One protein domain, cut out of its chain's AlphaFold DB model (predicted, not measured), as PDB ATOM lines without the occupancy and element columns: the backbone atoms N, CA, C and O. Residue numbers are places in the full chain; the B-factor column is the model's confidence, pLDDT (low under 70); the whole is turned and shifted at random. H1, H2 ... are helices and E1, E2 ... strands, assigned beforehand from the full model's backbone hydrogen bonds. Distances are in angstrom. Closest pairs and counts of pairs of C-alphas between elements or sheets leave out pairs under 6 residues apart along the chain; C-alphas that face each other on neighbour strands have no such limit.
ATOM      1  N   ALA A 194      13.941  49.387 157.616       80.81
ATOM      2  CA  ALA A 194      12.992  48.827 156.654       80.81
ATOM      3  C   ALA A 194      13.170  47.315 156.456       80.81
ATOM      4  O   ALA A 194      12.212  46.614 156.139       80.81
ATOM      5  N   ASP A 195      14.383  46.822 156.676       84.00
ATOM      6  CA  ASP A 195      14.754  45.430 156.482       84.00
ATOM      7  C   ASP A 195      14.018  44.456 157.415       84.00
ATOM      8  O   ASP A 195      13.631  43.367 156.997       84.00
ATOM      9  N   VAL A 196      13.708  44.883 158.643       85.81
ATOM     10  CA  VAL A 196      12.954  44.064 159.608       85.81
ATOM     11  C   VAL A 196      11.560  43.706 159.092       85.81
ATOM     12  O   VAL A 196      11.018  42.660 159.446       85.81
ATOM     13  N   ASN A 197      10.987  44.516 158.196       85.31
ATOM     14  CA  ASN A 197       9.708  44.200 157.556       85.31
ATOM     15  C   ASN A 197       9.784  42.950 156.662       85.31
ATOM     16  O   ASN A 197       8.748  42.377 156.327       85.31
ATOM     17  N   GLY A 198      10.990  42.535 156.265       86.56
ATOM     18  CA  GLY A 198      11.238  41.318 155.504       86.56
ATOM     19  C   GLY A 198      11.313  40.050 156.355       86.56
ATOM     20  O   GLY A 198      11.383  38.953 155.797       86.56
ATOM     21  N   PHE A 199      11.292  40.163 157.688       89.31
ATOM     22  CA  PHE A 199      11.302  39.002 158.569       89.31
ATOM     23  C   PHE A 199       9.918  38.377 158.705       89.31
ATOM     24  O   PHE A 199       8.908  39.036 158.946       89.31
ATOM     25  N   GLY A 200       9.886  37.054 158.584       88.81
ATOM     26  CA  GLY A 200       8.686  36.249 158.736       88.81
ATOM     27  C   GLY A 200       8.952  35.009 159.569       88.81
ATOM     28  O   GLY A 200      10.088  34.576 159.753       88.81
ATOM     29  N   PHE A 201       7.881  34.391 160.051       90.12
ATOM     30  CA  PHE A 201       7.960  33.136 160.782       90.12
ATOM     31  C   PHE A 201       6.876  32.167 160.325       90.12
ATOM     32  O   PHE A 201       5.830  32.544 159.796       90.12
ATOM     33  N   LYS A 202       7.126  30.884 160.563       89.00
ATOM     34  CA  LYS A 202       6.184  29.796 160.331       89.00
ATOM     35  C   LYS A 202       6.146  28.911 161.558       89.00
ATOM     36  O   LYS A 202       7.176  28.407 161.998       89.00
ATOM     37  N   LEU A 203       4.938  28.684 162.054       89.25
ATOM     38  CA  LEU A 203       4.647  27.750 163.133       89.25
ATOM     39  C   LEU A 203       3.810  26.601 162.578       89.25
ATOM     40  O   LEU A 203       2.733  26.821 162.022       89.25
ATOM     41  N   VAL A 204       4.300  25.368 162.718       88.31
ATOM     42  CA  VAL A 204       3.590  24.165 162.262       88.31
ATOM     43  C   VAL A 204       3.324  23.239 163.442       88.31
ATOM     44  O   VAL A 204       4.285  22.794 164.067       88.31
ATOM     45  N   PRO A 205       2.060  22.881 163.738       88.06
ATOM     46  CA  PRO A 205       1.765  21.886 164.760       88.06
ATOM     47  C   PRO A 205       2.213  20.497 164.291       88.06
ATOM     48  O   PRO A 205       1.738  19.978 163.275       88.06
ATOM     49  N   LEU A 206       3.102  19.873 165.057       87.44
ATOM     50  CA  LEU A 206       3.640  18.551 164.752       87.44
ATOM     51  C   LEU A 206       2.670  17.459 165.215       87.44
ATOM     52  O   LEU A 206       1.961  17.602 166.213       87.44
ATOM     53  N   ASN A 207       2.597  16.365 164.466       84.69
ATOM     54  CA  ASN A 207       1.780  15.192 164.773       84.69
ATOM     55  C   ASN A 207       2.339  13.945 164.060       84.69
ATOM     56  O   ASN A 207       3.319  14.021 163.325       84.69
ATOM     57  N   GLU A 208       1.718  12.783 164.242       82.62
ATOM     58  CA  GLU A 208       2.199  11.534 163.622       82.62
ATOM     59  C   GLU A 208       2.128  11.544 162.086       82.62
ATOM     60  O   GLU A 208       2.842  10.794 161.427       82.62
ATOM     61  N   LYS A 209       1.287  12.411 161.514       81.00
ATOM     62  CA  LYS A 209       1.113  12.598 160.069       81.00
ATOM     63  C   LYS A 209       1.882  13.808 159.527       81.00
ATOM     64  O   LYS A 209       1.830  14.050 158.323       81.00
ATOM     65  N   SER A 210       2.553  14.596 160.375       78.88
ATOM     66  CA  SER A 210       3.390  15.702 159.904       78.88
ATOM     67  C   SER A 210       4.704  15.171 159.332       78.88
ATOM     68  O   SER A 210       5.102  14.039 159.588       78.88
ATOM     69  N   SER A 211       5.391  15.996 158.546       71.44
ATOM     70  CA  SER A 211       6.746  15.718 158.067       71.44
ATOM     71  C   SER A 211       7.642  16.890 158.481       71.44
ATOM     72  O   SER A 211       7.525  17.947 157.858       71.44
ATOM     73  N   PRO A 212       8.518  16.745 159.493       74.62
ATOM     74  CA  PRO A 212       8.817  15.523 160.252       74.62
ATOM     75  C   PRO A 212       7.666  15.090 161.172       74.62
ATOM     76  O   PRO A 212       6.896  15.926 161.651       74.62
ATOM     77  N   SER A 213       7.529  13.780 161.397       79.88
ATOM     78  CA  SER A 213       6.512  13.230 162.295       79.88
ATOM     79  C   SER A 213       7.020  13.211 163.733       79.88
ATOM     80  O   SER A 213       8.202  12.985 163.992       79.88
ATOM     81  N   ILE A 214       6.111  13.441 164.678       80.75
ATOM     82  CA  ILE A 214       6.365  13.260 166.110       80.75
ATOM     83  C   ILE A 214       5.363  12.243 166.645       80.75
ATOM     84  O   ILE A 214       4.159  12.381 166.421       80.75
ATOM     85  N   ALA A 215       5.867  11.234 167.359       81.00
ATOM     86  CA  ALA A 215       5.044  10.216 168.002       81.00
ATOM     87  C   ALA A 215       4.121  10.842 169.059       81.00
ATOM     88  O   ALA A 215       4.553  11.699 169.833       81.00
ATOM     89  N   SER A 216       2.874  10.375 169.147       79.44
ATOM     90  CA  SER A 216       1.919  10.829 170.169       79.44
ATOM     91  C   SER A 216       2.474  10.706 171.592       79.44
ATOM     92  O   SER A 216       2.352  11.650 172.369       79.44
ATOM     93  N   ALA A 217       3.188   9.617 171.895       80.69
ATOM     94  CA  ALA A 217       3.838   9.400 173.191       80.69
ATOM     95  C   ALA A 217       4.827  10.517 173.578       80.69
ATOM     96  O   ALA A 217       4.947  10.853 174.754       80.69
ATOM     97  N   TYR A 218       5.511  11.128 172.604       81.38
ATOM     98  CA  TYR A 218       6.397  12.266 172.861       81.38
ATOM     99  C   TYR A 218       5.598  13.467 173.380       81.38
ATOM    100  O   TYR A 218       5.957  14.054 174.394       81.38
ATOM    101  N   GLN A 219       4.477  13.785 172.727       78.19
ATOM    102  CA  GLN A 219       3.608  14.893 173.136       78.19
ATOM    103  C   GLN A 219       2.947  14.619 174.488       78.19
ATOM    104  O   GLN A 219       2.857  15.522 175.311       78.19
ATOM    105  N   THR A 220       2.546  13.371 174.750       80.31
ATOM    106  CA  THR A 220       1.995  12.967 176.050       80.31
ATOM    107  C   THR A 220       3.010  13.142 177.179       80.31
ATOM    108  O   THR A 220       2.638  13.626 178.241       80.31
ATOM    109  N   ASN A 221       4.285  12.813 176.949       81.06
ATOM    110  CA  ASN A 221       5.334  12.964 177.961       81.06
ATOM    111  C   ASN A 221       5.687  14.429 178.247       81.06
ATOM    112  O   ASN A 221       5.989  14.763 179.387       81.06
ATOM    113  N   VAL A 222       5.656  15.296 177.231       81.69
ATOM    114  CA  VAL A 222       5.825  16.749 177.423       81.69
ATOM    115  C   VAL A 222       4.574  17.361 178.071       81.69
ATOM    116  O   VAL A 222       4.649  18.350 178.797       81.69
ATOM    117  N   GLY A 223       3.408  16.756 177.832       77.69
ATOM    118  CA  GLY A 223       2.123  17.218 178.345       77.69
ATOM    119  C   GLY A 223       1.681  18.543 177.729       77.69
ATOM    120  O   GLY A 223       1.017  19.308 178.408       77.69
ATOM    121  N   GLY A 224       2.108  18.834 176.499       82.75
ATOM    122  CA  GLY A 224       1.742  20.040 175.762       82.75
ATOM    123  C   GLY A 224       1.958  19.860 174.263       82.75
ATOM    124  O   GLY A 224       2.697  18.968 173.817       82.75
ATOM    125  N   ARG A 225       1.300  20.693 173.451       85.69
ATOM    126  CA  ARG A 225       1.429  20.600 171.991       85.69
ATOM    127  C   ARG A 225       2.830  21.006 171.511       85.69
ATOM    128  O   ARG A 225       3.433  21.963 171.998       85.69
ATOM    129  N   MET A 226       3.327  20.270 170.515       88.44
ATOM    130  CA  MET A 226       4.612  20.518 169.856       88.44
ATOM    131  C   MET A 226       4.439  21.286 168.551       88.44
ATOM    132  O   MET A 226       3.600  20.925 167.719       88.44
ATOM    133  N   TYR A 227       5.293  22.283 168.348       90.12
ATOM    134  CA  TYR A 227       5.347  23.108 167.149       90.12
ATOM    135  C   TYR A 227       6.759  23.111 166.570       90.12
ATOM    136  O   TYR A 227       7.731  23.157 167.314       90.12
ATOM    137  N   ALA A 228       6.873  23.092 165.244       90.50
ATOM    138  CA  ALA A 228       8.106  23.457 164.557       90.50
ATOM    139  C   ALA A 228       8.061  24.950 164.212       90.50
ATOM    140  O   ALA A 228       7.152  25.381 163.495       90.50
ATOM    141  N   LEU A 229       9.040  25.708 164.706       90.81
ATOM    142  CA  LEU A 229       9.249  27.120 164.389       90.81
ATOM    143  C   LEU A 229      10.367  27.264 163.352       90.81
ATOM    144  O   LEU A 229      11.459  26.716 163.524       90.81
ATOM    145  N   GLN A 230      10.092  28.030 162.297       90.44
ATOM    146  CA  GLN A 230      11.063  28.441 161.282       90.44
ATOM    147  C   GLN A 230      10.978  29.947 161.071       90.44
ATOM    148  O   GLN A 230       9.871  30.486 161.022       90.44
ATOM    149  N   TRP A 231      12.127  30.589 160.893       90.69
ATOM    150  CA  TRP A 231      12.224  32.000 160.537       90.69
ATOM    151  C   TRP A 231      12.658  32.156 159.087       90.69
ATOM    152  O   TRP A 231      13.366  31.312 158.531       90.69
ATOM    153  N   PHE A 232      12.203  33.241 158.483       89.44
ATOM    154  CA  PHE A 232      12.430  33.571 157.093       89.44
ATOM    155  C   PHE A 232      12.808  35.031 156.971       89.44
ATOM    156  O   PHE A 232      12.380  35.866 157.766       89.44
ATOM    157  N   GLU A 233      13.540  35.319 155.915       87.50
ATOM    158  CA  GLU A 233      13.894  36.657 155.504       87.50
ATOM    159  C   GLU A 233      13.629  36.801 154.006       87.50
ATOM    160  O   GLU A 233      13.981  35.927 153.207       87.50
ATOM    161  N   THR A 234      13.002  37.902 153.607       84.00
ATOM    162  CA  THR A 234      12.922  38.297 152.200       84.00
ATOM    163  C   THR A 234      14.092  39.202 151.853       84.00
ATOM    164  O   THR A 234      14.210  40.304 152.382       84.00
ATOM    165  N   LEU A 235      14.928  38.754 150.923       75.50
ATOM    166  CA  LEU A 235      16.030  39.547 150.395       75.50
ATOM    167  C   LEU A 235      15.571  40.403 149.213       75.50
ATOM    168  O   LEU A 235      14.764  39.969 148.388       75.50
ATOM    169  N   ALA A 236      16.135  41.605 149.087       69.88
ATOM    170  CA  ALA A 236      15.909  42.453 147.923       69.88
ATOM    171  C   ALA A 236      16.304  41.725 146.623       69.88
ATOM    172  O   ALA A 236      17.366  41.108 146.534       69.88
ATOM    173  N   GLY A 237      15.439  41.797 145.606       65.00
ATOM    174  CA  GLY A 237      15.662  41.160 144.301       65.00
ATOM    175  C   GLY A 237      15.314  39.669 144.234       65.00
ATOM    176  O   GLY A 237      15.452  39.070 143.168       65.00
ATOM    177  N   VAL A 238      14.822  39.080 145.327       68.69
ATOM    178  CA  VAL A 238      14.457  37.665 145.401       68.69
ATOM    179  C   VAL A 238      12.948  37.501 145.614       68.69
ATOM    180  O   VAL A 238      12.343  38.186 146.432       68.69
ATOM    181  N   THR A 239      12.317  36.580 144.877       69.56
ATOM    182  CA  THR A 239      10.867  36.312 144.978       69.56
ATOM    183  C   THR A 239      10.506  35.247 146.014       69.56
ATOM    184  O   THR A 239       9.346  35.154 146.412       69.56
ATOM    185  N   SER A 240      11.475  34.437 146.445       78.25
ATOM    186  CA  SER A 240      11.301  33.379 147.444       78.25
ATOM    187  C   SER A 240      12.015  33.731 148.753       78.25
ATOM    188  O   SER A 240      13.140  34.222 148.720       78.25
ATOM    189  N   PRO A 241      11.406  33.477 149.921       82.56
ATOM    190  CA  PRO A 241      12.060  33.747 151.195       82.56
ATOM    191  C   PRO A 241      13.262  32.820 151.418       82.56
ATOM    192  O   PRO A 241      13.234  31.642 151.055       82.56
ATOM    193  N   VAL A 242      14.294  33.335 152.081       85.12
ATOM    194  CA  VAL A 242      15.442  32.558 152.560       85.12
ATOM    195  C   VAL A 242      15.210  32.173 154.016       85.12
ATOM    196  O   VAL A 242      14.674  32.953 154.798       85.12
ATOM    197  N   ILE A 243      15.579  30.949 154.391       86.56
ATOM    198  CA  ILE A 243      15.439  30.477 155.772       86.56
ATOM    199  C   ILE A 243      16.550  31.073 156.627       86.56
ATOM    200  O   ILE A 243      17.731  30.875 156.336       86.56
ATOM    201  N   TRP A 244      16.166  31.704 157.732       87.56
ATOM    202  CA  TRP A 244      17.108  32.096 158.768       87.56
ATOM    203  C   TRP A 244      17.469  30.863 159.603       87.56
ATOM    204  O   TRP A 244      16.620  30.281 160.284       87.56
ATOM    205  N   LYS A 245      18.727  30.424 159.520       87.19
ATOM    206  CA  LYS A 245      19.217  29.259 160.269       87.19
ATOM    207  C   LYS A 245      19.494  29.640 161.724       87.19
ATOM    208  O   LYS A 245      19.840  30.777 162.025       87.19
ATOM    209  N   THR A 246      19.377  28.678 162.633       87.94
ATOM    210  CA  THR A 246      19.847  28.852 164.016       87.94
ATOM    211  C   THR A 246      21.365  29.026 164.060       87.94
ATOM    212  O   THR A 246      22.064  28.641 163.119       87.94
ATOM    213  N   LEU A 247      21.900  29.464 165.201       85.75
ATOM    214  CA  LEU A 247      23.349  29.540 165.454       85.75
ATOM    215  C   LEU A 247      24.065  28.190 165.253       85.75
ATOM    216  O   LEU A 247      25.253  28.133 164.952       85.75
ATOM    217  N   LYS A 248      23.330  27.077 165.387       84.81
ATOM    218  CA  LYS A 248      23.820  25.704 165.159       84.81
ATOM    219  C   LYS A 248      23.542  25.183 163.740       84.81
ATOM    220  O   LYS A 248      23.739  23.998 163.479       84.81
ATOM    221  N   GLY A 249      23.059  26.031 162.834       82.81
ATOM    222  CA  GLY A 249      22.798  25.702 161.432       82.81
ATOM    223  C   GLY A 249      21.504  24.924 161.167       82.81
ATOM    224  O   GLY A 249      21.348  24.362 160.082       82.81
ATOM    225  N   LEU A 250      20.575  24.859 162.126       84.62
ATOM    226  CA  LEU A 250      19.286  24.182 161.944       84.62
ATOM    227  C   LEU A 250      18.285  25.098 161.230       84.62
ATOM    228  O   LEU A 250      18.206  26.286 161.523       84.62
ATOM    229  N   SER A 251      17.470  24.531 160.339       85.62
ATOM    230  CA  SER A 251      16.416  25.259 159.607       85.62
ATOM    231  C   SER A 251      15.089  25.368 160.368       85.62
ATOM    232  O   SER A 251      14.156  26.019 159.904       85.62
ATOM    233  N   SER A 252      14.945  24.649 161.480       86.56
ATOM    234  CA  SER A 252      13.743  24.633 162.314       86.56
ATOM    235  C   SER A 252      14.085  24.162 163.716       86.56
ATOM    236  O   SER A 252      14.944  23.290 163.869       86.56
ATOM    237  N   ILE A 253      13.348  24.648 164.709       88.81
ATOM    238  CA  ILE A 253      13.414  24.148 166.087       88.81
ATOM    239  C   ILE A 253      12.043  23.674 166.553       88.81
ATOM    240  O   ILE A 253      11.016  24.199 166.121       88.81
ATOM    241  N   ASN A 254      12.037  22.676 167.431       88.94
ATOM    242  CA  ASN A 254      10.818  22.170 168.047       88.94
ATOM    243  C   ASN A 254      10.602  22.876 169.383       88.94
ATOM    244  O   ASN A 254      11.518  22.932 170.199       88.94
ATOM    245  N   VAL A 255       9.396  23.395 169.593       90.12
ATOM    246  CA  VAL A 255       9.036  24.215 170.753       90.12
ATOM    247  C   VAL A 255       7.633  23.881 171.257       90.12
ATOM    248  O   VAL A 255       6.781  23.393 170.507       90.12
ATOM    249  N   SER A 256       7.387  24.164 172.533       89.75
ATOM    250  CA  SER A 256       6.070  24.174 173.165       89.75
ATOM    251  C   SER A 256       5.766  25.548 173.730       89.75
ATOM    252  O   SER A 256       6.648  26.191 174.283       89.75
ATOM    253  N   PHE A 257       4.495  25.944 173.686       88.75
ATOM    254  CA  PHE A 257       4.012  27.115 174.425       88.75
ATOM    255  C   PHE A 257       3.717  26.816 175.902       88.75
ATOM    256  O   PHE A 257       3.324  27.718 176.637       88.75
ATOM    257  N   LYS A 258       3.873  25.558 176.330       86.56
ATOM    258  CA  LYS A 258       3.711  25.166 177.726       86.56
ATOM    259  C   LYS A 258       4.900  25.669 178.570       86.56
ATOM    260  O   LYS A 258       6.038  25.426 178.159       86.56
ATOM    261  N   PRO A 259       4.647  26.286 179.744       85.25
ATOM    262  CA  PRO A 259       5.684  26.634 180.715       85.25
ATOM    263  C   PRO A 259       6.589  25.448 181.036       85.25
ATOM    264  O   PRO A 259       6.077  24.354 181.284       85.25
ATOM    265  N   ASP A 260       7.902  25.665 181.083       84.06
ATOM    266  CA  ASP A 260       8.878  24.672 181.543       84.06
ATOM    267  C   ASP A 260       8.776  23.331 180.797       84.06
ATOM    268  O   ASP A 260       9.093  22.261 181.330       84.06
ATOM    269  N   ALA A 261       8.319  23.366 179.539       85.25
ATOM    270  CA  ALA A 261       8.199  22.174 178.721       85.25
ATOM    271  C   ALA A 261       9.567  21.496 178.593       85.25
ATOM    272  O   ALA A 261      10.523  22.054 178.048       85.25
ATOM    273  N   TYR A 262       9.652  20.264 179.089       84.81
ATOM    274  CA  TYR A 262      10.893  19.511 179.137       84.81
ATOM    275  C   TYR A 262      10.651  18.053 178.779       84.81
ATOM    276  O   TYR A 262       9.798  17.373 179.350       84.81
ATOM    277  N   TYR A 263      11.437  17.548 177.835       83.31
ATOM    278  CA  TYR A 263      11.410  16.147 177.458       83.31
ATOM    279  C   TYR A 263      12.514  15.382 178.187       83.31
ATOM    280  O   TYR A 263      13.659  15.317 177.732       83.31
ATOM    281  N   GLN A 264      12.145  14.772 179.318       79.44
ATOM    282  CA  GLN A 264      13.065  14.042 180.200       79.44
ATOM    283  C   GLN A 264      13.892  12.949 179.503       79.44
ATOM    284  O   GLN A 264      15.100  12.913 179.736       79.44
ATOM    285  N   PRO A 265      13.328  12.089 178.626       80.94
ATOM    286  CA  PRO A 265      14.094  10.976 178.062       80.94
ATOM    287  C   PRO A 265      15.307  11.394 177.221       80.94
ATOM    288  O   PRO A 265      16.269  10.637 177.139       80.94
ATOM    289  N   MET A 266      15.279  12.581 176.602       78.88
ATOM    290  CA  MET A 266      16.421  13.129 175.844       78.88
ATOM    291  C   MET A 266      16.992  14.397 176.486       78.88
ATOM    292  O   MET A 266      17.718  15.138 175.829       78.88
ATOM    293  N   ALA A 267      16.637  14.667 177.745       81.12
ATOM    294  CA  ALA A 267      17.056  15.846 178.493       81.12
ATOM    295  C   ALA A 267      16.923  17.167 177.704       81.12
ATOM    296  O   ALA A 267      17.802  18.028 177.750       81.12
ATOM    297  N   THR A 268      15.851  17.304 176.918       82.19
ATOM    298  CA  THR A 268      15.693  18.405 175.960       82.19
ATOM    299  C   THR A 268      14.712  19.435 176.495       82.19
ATOM    300  O   THR A 268      13.552  19.112 176.751       82.19
ATOM    301  N   GLN A 269      15.167  20.679 176.631       85.38
ATOM    302  CA  GLN A 269      14.294  21.812 176.915       85.38
ATOM    303  C   GLN A 269      13.503  22.184 175.661       85.38
ATOM    304  O   GLN A 269      14.046  22.185 174.557       85.38
ATOM    305  N   LEU A 270      12.210  22.437 175.838       87.25
ATOM    306  CA  LEU A 270      11.251  22.715 174.769       87.25
ATOM    307  C   LEU A 270      10.430  23.978 175.037       87.25
ATOM    308  O   LEU A 270       9.626  24.344 174.182       87.25
ATOM    309  N   ASP A 271      10.604  24.622 176.194       86.00
ATOM    310  CA  ASP A 271       9.952  25.897 176.490       86.00
ATOM    311  C   ASP A 271      10.360  26.935 175.441       86.00
ATOM    312  O   ASP A 271      11.546  27.210 175.236       86.00
ATOM    313  N   PHE A 272       9.355  27.488 174.768       85.69
ATOM    314  CA  PHE A 272       9.513  28.511 173.752       85.69
ATOM    315  C   PHE A 272      10.365  29.694 174.236       85.69
ATOM    316  O   PHE A 272      11.248  30.144 173.507       85.69
ATOM    317  N   GLU A 273      10.126  30.193 175.451       85.06
ATOM    318  CA  GLU A 273      10.757  31.427 175.944       85.06
ATOM    319  C   GLU A 273      12.257  31.263 176.210       85.06
ATOM    320  O   GLU A 273      12.987  32.248 176.192       85.06
ATOM    321  N   VAL A 274      12.728  30.027 176.393       85.69
ATOM    322  CA  VAL A 274      14.152  29.729 176.601       85.69
ATOM    323  C   VAL A 274      14.809  29.262 175.307       85.69
ATOM    324  O   VAL A 274      15.836  29.783 174.887       85.69
ATOM    325  N   VAL A 275      14.191  28.299 174.621       87.25
ATOM    326  CA  VAL A 275      14.813  27.628 173.473       87.25
ATOM    327  C   VAL A 275      14.947  28.556 172.271       87.25
ATOM    328  O   VAL A 275      15.913  28.442 171.517       87.25
ATOM    329  N   VAL A 276      13.981  29.453 172.044       86.62
ATOM    330  CA  VAL A 276      13.981  30.297 170.843       86.62
ATOM    331  C   VAL A 276      15.062  31.383 170.917       86.62
ATOM    332  O   VAL A 276      15.832  31.471 169.958       86.62
ATOM    333  N   PRO A 277      15.198  32.174 172.005       86.19
ATOM    334  CA  PRO A 277      16.309  33.120 172.133       86.19
ATOM    335  C   PRO A 277      17.678  32.439 172.042       86.19
ATOM    336  O   PRO A 277      18.493  32.855 171.222       86.19
ATOM    337  N   ASP A 278      17.886  31.339 172.771       86.69
ATOM    338  CA  ASP A 278      19.163  30.607 172.795       86.69
ATOM    339  C   ASP A 278      19.553  30.019 171.430       86.69
ATOM    340  O   ASP A 278      20.731  29.833 171.121       86.69
ATOM    341  N   ALA A 279      18.566  29.679 170.597       86.75
ATOM    342  CA  ALA A 279      18.818  29.109 169.279       86.75
ATOM    343  C   ALA A 279      19.177  30.160 168.219       86.75
ATOM    344  O   ALA A 279      19.869  29.819 167.257       86.75
ATOM    345  N   TYR A 280      18.686  31.394 168.351       89.56
ATOM    346  CA  TYR A 280      18.758  32.404 167.289       89.56
ATOM    347  C   TYR A 280      19.567  33.650 167.646       89.56
ATOM    348  O   TYR A 280      19.838  34.435 166.742       89.56
ATOM    349  N   ARG A 281      19.935  33.861 168.914       89.19
ATOM    350  CA  ARG A 281      20.580  35.100 169.362       89.19
ATOM    351  C   ARG A 281      21.822  34.817 170.194       89.19
ATOM    352  O   ARG A 281      21.804  33.996 171.103       89.19
ATOM    353  N   GLN A 282      22.889  35.552 169.904       85.94
ATOM    354  CA  GLN A 282      24.120  35.590 170.684       85.94
ATOM    355  C   GLN A 282      24.631  37.032 170.707       85.94
ATOM    356  O   GLN A 282      25.475  37.429 169.907       85.94
ATOM    357  N   THR A 283      24.090  37.839 171.618       83.06
ATOM    358  CA  THR A 283      24.456  39.261 171.758       83.06
ATOM    359  C   THR A 283      25.817  39.457 172.423       83.06
ATOM    360  O   THR A 283      26.461  40.477 172.208       83.06
ATOM    361  N   MET A 284      26.273  38.471 173.199       83.00
ATOM    362  CA  MET A 284      27.599  38.439 173.815       83.00
ATOM    363  C   MET A 284      28.404  37.284 173.204       83.00
ATOM    364  O   MET A 284      28.320  36.151 173.687       83.00
ATOM    365  N   PRO A 285      29.113  37.523 172.091       81.38
ATOM    366  CA  PRO A 285      29.956  36.512 171.470       81.38
ATOM    367  C   PRO A 285      31.236  36.261 172.281       81.38
ATOM    368  O   PRO A 285      31.647  37.078 173.108       81.38
ATOM    369  N   ASP A 286      31.890  35.133 172.003       79.38
ATOM    370  CA  ASP A 286      33.249  34.873 172.481       79.38
ATOM    371  C   ASP A 286      34.244  35.893 171.895       79.38
ATOM    372  O   ASP A 286      33.972  36.554 170.889       79.38
ATOM    373  N   ILE A 287      35.424  36.010 172.512       72.50
ATOM    374  CA  ILE A 287      36.473  36.954 172.094       72.50
ATOM    375  C   ILE A 287      36.777  36.788 170.595       72.50
ATOM    376  O   ILE A 287      37.157  35.708 170.145       72.50
ATOM    377  N   GLY A 288      36.633  37.879 169.836       72.38
ATOM    378  CA  GLY A 288      36.865  37.917 168.387       72.38
ATOM    379  C   GLY A 288      35.650  37.553 167.523       72.38
ATOM    380  O   GLY A 288      35.767  37.534 166.297       72.38
ATOM    381  N   GLY A 289      34.496  37.254 168.125       80.12
ATOM    382  CA  GLY A 289      33.228  37.061 167.425       80.12
ATOM    383  C   GLY A 289      32.402  38.347 167.316       80.12
ATOM    384  O   GLY A 289      32.536  39.264 168.123       80.12
ATOM    385  N   LEU A 290      31.512  38.392 166.323       83.56
ATOM    386  CA  LEU A 290      30.507  39.451 166.180       83.56
ATOM    387  C   LEU A 290      29.170  39.013 166.782       83.56
ATOM    388  O   LEU A 290      28.820  37.835 166.651       83.56
ATOM    389  N   PRO A 291      28.403  39.937 167.387       87.19
ATOM    390  CA  PRO A 291      27.098  39.606 167.933       87.19
ATOM    391  C   PRO A 291      26.138  39.154 166.830       87.19
ATOM    392  O   PRO A 291      26.189  39.603 165.679       87.19
ATOM    393  N   ASP A 292      25.243  38.241 167.181       86.62
ATOM    394  CA  ASP A 292      24.094  37.871 166.367       86.62
ATOM    395  C   ASP A 292      22.816  38.279 167.101       86.62
ATOM    396  O   ASP A 292      22.464  37.719 168.143       86.62
ATOM    397  N   TYR A 293      22.139  39.295 166.572       87.25
ATOM    398  CA  TYR A 293      20.902  39.809 167.151       87.25
ATOM    399  C   TYR A 293      19.681  38.953 166.794       87.25
ATOM    400  O   TYR A 293      18.642  39.118 167.440       87.25
ATOM    401  N   GLY A 294      19.814  38.019 165.845       88.62
ATOM    402  CA  GLY A 294      18.743  37.156 165.362       88.62
ATOM    403  C   GLY A 294      17.599  37.908 164.664       88.62
ATOM    404  O   GLY A 294      17.671  39.120 164.462       88.62
ATOM    405  N   PRO A 295      16.511  37.202 164.306       89.00
ATOM    406  CA  PRO A 295      15.379  37.782 163.579       89.00
ATOM    407  C   PRO A 295      14.359  38.509 164.481       89.00
ATOM    408  O   PRO A 295      13.359  39.025 163.988       89.00
ATOM    409  N   PHE A 296      14.574  38.547 165.799       90.38
ATOM    410  CA  PHE A 296      13.703  39.217 166.772       90.38
ATOM    411  C   PHE A 296      14.515  39.696 167.985       90.38
ATOM    412  O   PHE A 296      15.511  39.080 168.355       90.38
ATOM    413  N   GLU A 297      14.072  40.768 168.641       89.25
ATOM    414  CA  GLU A 297      14.632  41.230 169.919       89.25
ATOM    415  C   GLU A 297      13.909  40.607 171.107       89.25
ATOM    416  O   GLU A 297      14.514  40.210 172.099       89.25
TER     417      GLU A 297
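Overview. This is residues 194 to 297 of the 328 residues of an uncharacterized protein of Escherichia coli (UniProt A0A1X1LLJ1). Little regular structure and much loop make a flat slab round a two-strand ribbon, E1 and E2, with short E3 and E4 along E2's other edge and H3 over E4. The 104 printed residues, under half in named elements, run H1 E1 H2 E2 E3 E4 H3, mixed, with a branched antiparallel sheet. The whole is only just compact, close to loose: radius of gyration of the C-alphas 15.4 A, spans 43 by 37 by 20 A.

Along the chain. E2, residues 227 to 233, measures 19.8 A and E1, 199 to 205, 20.5 A. E3 is 242 to 244, E4 253 to 255, H1 194 to 198, H2 216 to 222, H3 272 to 280. C-alpha 194 is at (12.992, 48.827, 156.654), C-alpha 280 at (18.758, 32.404, 167.289).

Arrangement. E1 lies on one side of E2, N 202 to O 230 2.8 A. On the other side are E3, a hairpin with E2, N 233 to O 242 2.9 A, and E4, N 229 to O 253 2.9 A. H3 runs along E4, height over the sheet 8.3 A, closest C-alphas Val 255 and Phe 272, 5.3 A. H1 only grazes the sheet; H2 is not on it. O i to N i+4 pairs within hydrogen-bond range: every one in H2, 4 of 5 in H3, 0 of 1 in H1, where 2 of 2 O i to N i+3 pairs are.

Size, cuts and confidence. The C-alphas farthest apart, Gly 237 and Pro 265, are 45.3 A apart. The printed part has no cut; E4 to H3 is a long link. Residues 236 to 239 have pLDDT under 70.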